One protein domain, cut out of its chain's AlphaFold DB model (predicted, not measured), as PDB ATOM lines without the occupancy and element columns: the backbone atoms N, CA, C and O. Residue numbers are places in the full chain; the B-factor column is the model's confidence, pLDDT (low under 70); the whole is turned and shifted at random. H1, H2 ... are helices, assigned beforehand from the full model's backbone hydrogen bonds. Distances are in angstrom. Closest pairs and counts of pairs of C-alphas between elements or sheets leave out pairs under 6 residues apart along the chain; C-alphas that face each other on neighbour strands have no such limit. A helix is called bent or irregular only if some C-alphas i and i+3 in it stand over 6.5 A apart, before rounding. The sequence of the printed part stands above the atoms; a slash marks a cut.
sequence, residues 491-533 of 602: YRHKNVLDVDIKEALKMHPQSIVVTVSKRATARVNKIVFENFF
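What this domain is: This is residues 491 to 533 of the 602 residues of the protein "Predicted protein" of Nematostella vectensis (UniProt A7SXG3). Two helices make this small all-helix domain: the longer one, H2, has the shorter H1 packed on its residues 524 to 531 at a steep angle of 62 degrees, and residues 508 to 517 fold back from the end of H1 to the beginning of H2. Residues 492 to 497, ahead of H1, and residues 507 to 512, at its far end, stick out from this body. The printed part has 43 residues with two named helices, H1 then H2, and no named strand. It is compact, with a radius of gyration of the C-alphas of 10.0 A, and rounded, spanning 26 by 21 by 16 A.

How they stand to each other: H2, residues 518 to 533, is the longest helix. H1, residues 498 to 507, touches it, and H2 touches H1 with residues 524 to 531 alone. The closest C-alphas of the two helices are those of Asp 498 and Ile 527, 6.8 A apart. Their lines stand at a steep tilt of 62 degrees, and they run the same way. Their centres are 11.1 A apart. In H1 and H2 every O i to N i+4 pair is within hydrogen-bond range.

Where its parts are: H2 is 20.8 A long from C-alpha 518 at (-4.959, 32.449, 16.832) to C-alpha 533 at (-17.600, 22.630, 30.128). It is neither bent nor irregular, but only just: C-alphas 530 and 533 are 6.1 A apart. H1 is 14.6 A long and begins with C-alpha 498 at (-4.163, 30.127, 32.831).

The domain as a whole: The two C-alphas farthest apart are those of Lys 494 and Phe 533, at 28.0 A. The printed part has no cut, and the link from H1 to H2, with 10 residues between them, is short. The mean pLDDT of the printed part is 82.9, and residues 491 to 494 are under 70.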
ATOM      1  N   TYR A 491      -4.811  42.626  35.223       62.94
ATOM      2  CA  TYR A 491      -3.586  41.839  35.420       62.94
ATOM      3  C   TYR A 491      -2.403  42.468  34.674       62.94
ATOM      4  O   TYR A 491      -2.489  42.741  33.476       62.94
ATOM      5  N   ARG A 492      -1.283  42.692  35.376       61.25
ATOM      6  CA  ARG A 492      -0.105  43.416  34.861       61.25
ATOM      7  C   ARG A 492       1.169  42.570  34.927       61.25
ATOM      8  O   ARG A 492       2.172  42.975  35.510       61.25
ATOM      9  N   HIS A 493       1.141  41.394  34.309       65.31
ATOM     10  CA  HIS A 493       2.308  40.517  34.208       65.31
ATOM     11  C   HIS A 493       2.661  40.251  32.743       65.31
ATOM     12  O   HIS A 493       1.782  40.161  31.890       65.31
ATOM     13  N   LYS A 494       3.966  40.130  32.441       64.56
ATOM     14  CA  LYS A 494       4.461  39.836  31.079       64.56
ATOM     15  C   LYS A 494       3.904  38.515  30.530       64.56
ATOM     16  O   LYS A 494       3.765  38.376  29.321       64.56
ATOM     17  N   ASN A 495       3.562  37.588  31.424       73.81
ATOM     18  CA  ASN A 495       2.996  36.288  31.106       73.81
ATOM     19  C   ASN A 495       1.639  36.157  31.801       73.81
ATOM     20  O   ASN A 495       1.592  35.986  33.013       73.81
ATOM     21  N   VAL A 496       0.554  36.235  31.030       79.25
ATOM     22  CA  VAL A 496      -0.793  35.918  31.522       79.25
ATOM     23  C   VAL A 496      -0.869  34.408  31.758       79.25
ATOM     24  O   VAL A 496      -0.645  33.626  30.821       79.25
ATOM     25  N   LEU A 497      -1.147  33.995  32.994       87.00
ATOM     26  CA  LEU A 497      -1.274  32.596  33.401       87.00
ATOM     27  C   LEU A 497      -2.692  32.072  33.123       87.00
ATOM     28  O   LEU A 497      -3.641  32.836  32.958       87.00
ATOM     29  N   ASP A 498      -2.848  30.747  33.070       88.56
ATOM     30  CA  ASP A 498      -4.163  30.127  32.831       88.56
ATOM     31  C   ASP A 498      -5.157  30.439  33.964       88.56
ATOM     32  O   ASP A 498      -6.357  30.592  33.719       88.56
ATOM     33  N   VAL A 499      -4.650  30.591  35.193       86.88
ATOM     34  CA  VAL A 499      -5.439  30.989  36.368       86.88
ATOM     35  C   VAL A 499      -6.010  32.403  36.222       86.88
ATOM     36  O   VAL A 499      -7.193  32.591  36.495       86.88
ATOM     37  N   ASP A 500      -5.243  33.348  35.673       85.62
ATOM     38  CA  ASP A 500      -5.685  34.735  35.471       85.62
ATOM     39  C   ASP A 500      -6.851  34.798  34.471       85.62
ATOM     40  O   ASP A 500      -7.851  35.484  34.681       85.62
ATOM     41  N   ILE A 501      -6.751  34.028  33.380       86.62
ATOM     42  CA  ILE A 501      -7.800  33.930  32.352       86.62
ATOM     43  C   ILE A 501      -9.074  33.339  32.961       86.62
ATOM     44  O   ILE A 501     -10.177  33.837  32.721       86.62
ATOM     45  N   LYS A 502      -8.931  32.285  33.771       87.38
ATOM     46  CA  LYS A 502     -10.046  31.631  34.461       87.38
ATOM     47  C   LYS A 502     -10.744  32.580  35.435       87.38
ATOM     48  O   LYS A 502     -11.972  32.633  35.444       87.38
ATOM     49  N   GLU A 503      -9.993  33.307  36.254       87.00
ATOM     50  CA  GLU A 503     -10.547  34.262  37.217       87.00
ATOM     51  C   GLU A 503     -11.247  35.433  36.528       87.00
ATOM     52  O   GLU A 503     -12.387  35.749  36.877       87.00
ATOM     53  N   ALA A 504     -10.637  36.009  35.488       84.62
ATOM     54  CA  ALA A 504     -11.246  37.078  34.700       84.62
ATOM     55  C   ALA A 504     -12.607  36.662  34.115       84.62
ATOM     56  O   ALA A 504     -13.578  37.420  34.169       84.62
ATOM     57  N   LEU A 505     -12.698  35.436  33.595       85.31
ATOM     58  CA  LEU A 505     -13.932  34.896  33.022       85.31
ATOM     59  C   LEU A 505     -14.972  34.508  34.077       85.31
ATOM     60  O   LEU A 505     -16.164  34.587  33.798       85.31
ATOM     61  N   LYS A 506     -14.556  34.146  35.296       85.81
ATOM     62  CA  LYS A 506     -15.483  33.982  36.428       85.81
ATOM     63  C   LYS A 506     -16.092  35.315  36.858       85.81
ATOM     64  O   LYS A 506     -17.290  35.369  37.112       85.81
ATOM     65  N   MET A 507     -15.282  36.373  36.930       84.69
ATOM     66  CA  MET A 507     -15.752  37.714  37.301       84.69
ATOM     67  C   MET A 507     -16.652  38.326  36.221       84.69
ATOM     68  O   MET A 507     -17.618  39.020  36.536       84.69
ATOM     69  N   HIS A 508     -16.368  38.042  34.947       83.62
ATOM     70  CA  HIS A 508     -17.108  38.594  33.815       83.62
ATOM     71  C   HIS A 508     -17.508  37.507  32.798       83.62
ATOM     72  O   HIS A 508     -16.963  37.449  31.694       83.62
ATOM     73  N   PRO A 509     -18.513  36.670  33.120       78.75
ATOM     74  CA  PRO A 509     -18.866  35.482  32.331       78.75
ATOM     75  C   PRO A 509     -19.441  35.788  30.942       78.75
ATOM     76  O   PRO A 509     -19.531  34.902  30.095       78.75
ATOM     77  N   GLN A 510     -19.847  37.035  30.688       78.06
ATOM     78  CA  GLN A 510     -20.396  37.462  29.398       78.06
ATOM     79  C   GLN A 510     -19.352  38.096  28.468       78.06
ATOM     80  O   GLN A 510     -19.671  38.367  27.304       78.06
ATOM     81  N   SER A 511     -18.132  38.322  28.958       79.56
ATOM     82  CA  SER A 511     -17.080  39.025  28.227       79.56
ATOM     83  C   SER A 511     -16.576  38.246  27.016       79.56
ATOM     84  O   SER A 511     -16.547  37.017  26.995       79.56
ATOM     85  N   ILE A 512     -16.145  38.988  25.998       82.75
ATOM     86  CA  ILE A 512     -15.416  38.451  24.849       82.75
ATOM     87  C   ILE A 512     -13.931  38.703  25.093       82.75
ATOM     88  O   ILE A 512     -13.524  39.841  25.322       82.75
ATOM     89  N   VAL A 513     -13.121  37.646  25.032       85.31
ATOM     90  CA  VAL A 513     -11.663  37.761  25.139       85.31
ATOM     91  C   VAL A 513     -11.087  37.967  23.747       85.31
ATOM     92  O   VAL A 513     -11.215  37.105  22.878       85.31
ATOM     93  N   VAL A 514     -10.443  39.112  23.537       86.56
ATOM     94  CA  VAL A 514      -9.758  39.435  22.282       86.56
ATOM     95  C   VAL A 514      -8.267  39.171  22.458       86.56
ATOM     96  O   VAL A 514      -7.654  39.625  23.420       86.56
ATOM     97  N   THR A 515      -7.675  38.434  21.523       87.31
ATOM     98  CA  THR A 515      -6.256  38.060  21.559       87.31
ATOM     99  C   THR A 515      -5.551  38.472  20.274       87.31
ATOM    100  O   THR A 515      -6.153  38.443  19.207       87.31
ATOM    101  N   VAL A 516      -4.251  38.755  20.352       85.81
ATOM    102  CA  VAL A 516      -3.435  39.181  19.198       85.81
ATOM    103  C   VAL A 516      -3.031  38.045  18.243       85.81
ATOM    104  O   VAL A 516      -2.454  38.308  17.195       85.81
ATOM    105  N   SER A 517      -3.294  36.776  18.584       84.31
ATOM    106  CA  SER A 517      -2.969  35.625  17.725       84.31
ATOM    107  C   SER A 517      -3.959  34.471  17.882       84.31
ATOM    108  O   SER A 517      -4.500  34.257  18.967       84.31
ATOM    109  N   LYS A 518      -4.118  33.662  16.821       80.56
ATOM    110  CA  LYS A 518      -4.959  32.449  16.832       80.56
ATOM    111  C   LYS A 518      -4.528  31.442  17.906       80.56
ATOM    112  O   LYS A 518      -5.375  30.867  18.580       80.56
ATOM    113  N   ARG A 519      -3.215  31.265  18.115       83.62
ATOM    114  CA  ARG A 519      -2.668  30.365  19.149       83.62
ATOM    115  C   ARG A 519      -3.097  30.790  20.556       83.62
ATOM    116  O   ARG A 519      -3.439  29.942  21.374       83.62
ATOM    117  N   ALA A 520      -3.102  32.095  20.834       85.94
ATOM    118  CA  ALA A 520      -3.596  32.621  22.103       85.94
ATOM    119  C   ALA A 520      -5.113  32.417  22.246       85.94
ATOM    120  O   ALA A 520      -5.559  32.002  23.312       85.94
ATOM    121  N   THR A 521      -5.890  32.615  21.173       86.69
ATOM    122  CA  THR A 521      -7.332  32.301  21.161       86.69
ATOM    123  C   THR A 521      -7.588  30.828  21.480       86.69
ATOM    124  O   THR A 521      -8.422  30.519  22.324       86.69
ATOM    125  N   ALA A 522      -6.839  29.912  20.856       84.06
ATOM    126  CA  ALA A 522      -6.964  28.476  21.090       84.06
ATOM    127  C   ALA A 522      -6.657  28.104  22.551       84.06
ATOM    128  O   ALA A 522      -7.403  27.336  23.153       84.06
ATOM    129  N   ARG A 523      -5.615  28.705  23.151       88.25
ATOM    130  CA  ARG A 523      -5.306  28.549  24.583       88.25
ATOM    131  C   ARG A 523      -6.465  29.018  25.467       88.25
ATOM    132  O   ARG A 523      -6.872  28.275  26.352       88.25
ATOM    133  N   VAL A 524      -7.022  30.205  25.213       88.75
ATOM    134  CA  VAL A 524      -8.177  30.729  25.970       88.75
ATOM    135  C   VAL A 524      -9.379  29.794  25.840       88.75
ATOM    136  O   VAL A 524      -9.957  29.404  26.850       88.75
ATOM    137  N   ASN A 525      -9.724  29.375  24.620       87.44
ATOM    138  CA  ASN A 525     -10.844  28.465  24.375       87.44
ATOM    139  C   ASN A 525     -10.653  27.112  25.071       87.44
ATOM    140  O   ASN A 525     -11.610  26.575  25.627       87.44
ATOM    141  N   LYS A 526      -9.422  26.585  25.095       86.25
ATOM    142  CA  LYS A 526      -9.076  25.359  25.823       86.25
ATOM    143  C   LYS A 526      -9.305  25.516  27.328       86.25
ATOM    144  O   LYS A 526     -10.008  24.698  27.909       86.25
ATOM    145  N   ILE A 527      -8.801  26.594  27.935       88.62
ATOM    146  CA  ILE A 527      -9.015  26.892  29.363       88.62
ATOM    147  C   ILE A 527     -10.511  27.000  29.662       88.62
ATOM    148  O   ILE A 527     -10.980  26.449  30.658       88.62
ATOM    149  N   VAL A 528     -11.270  27.680  28.796       87.81
ATOM    150  CA  VAL A 528     -12.723  27.813  28.944       87.81
ATOM    151  C   VAL A 528     -13.400  26.448  28.931       87.81
ATOM    152  O   VAL A 528     -14.199  26.140  29.813       87.81
ATOM    153  N   PHE A 529     -13.062  25.617  27.952       85.50
ATOM    154  CA  PHE A 529     -13.624  24.282  27.831       85.50
ATOM    155  C   PHE A 529     -13.302  23.423  29.064       85.50
ATOM    156  O   PHE A 529     -14.216  22.919  29.717       85.50
ATOM    157  N   GLU A 530     -12.026  23.332  29.442       86.06
ATOM    158  CA  GLU A 530     -11.551  22.503  30.557       86.06
ATOM    159  C   GLU A 530     -12.118  22.932  31.916       86.06
ATOM    160  O   GLU A 530     -12.337  22.094  32.787       86.06
ATOM    161  N   ASN A 531     -12.385  24.226  32.114       86.50
ATOM    162  CA  ASN A 531     -12.809  24.740  33.418       86.50
ATOM    163  C   ASN A 531     -14.320  24.940  33.558       86.50
ATOM    164  O   ASN A 531     -14.810  24.930  34.686       86.50
ATOM    165  N   PHE A 532     -15.052  25.146  32.459       85.12
ATOM    166  CA  PHE A 532     -16.485  25.461  32.508       85.12
ATOM    167  C   PHE A 532     -17.373  24.431  31.799       85.12
ATOM    168  O   PHE A 532     -18.579  24.420  32.037       85.12
ATOM    169  N   PHE A 533     -16.813  23.559  30.952       84.25
ATOM    170  CA  PHE A 533     -17.600  22.630  30.128       84.25
ATOM    171  C   PHE A 533     -17.130  21.170  30.169       84.25
ATOM    172  O   PHE A 533     -17.826  20.322  29.615       84.25
TER     173      PHE A 533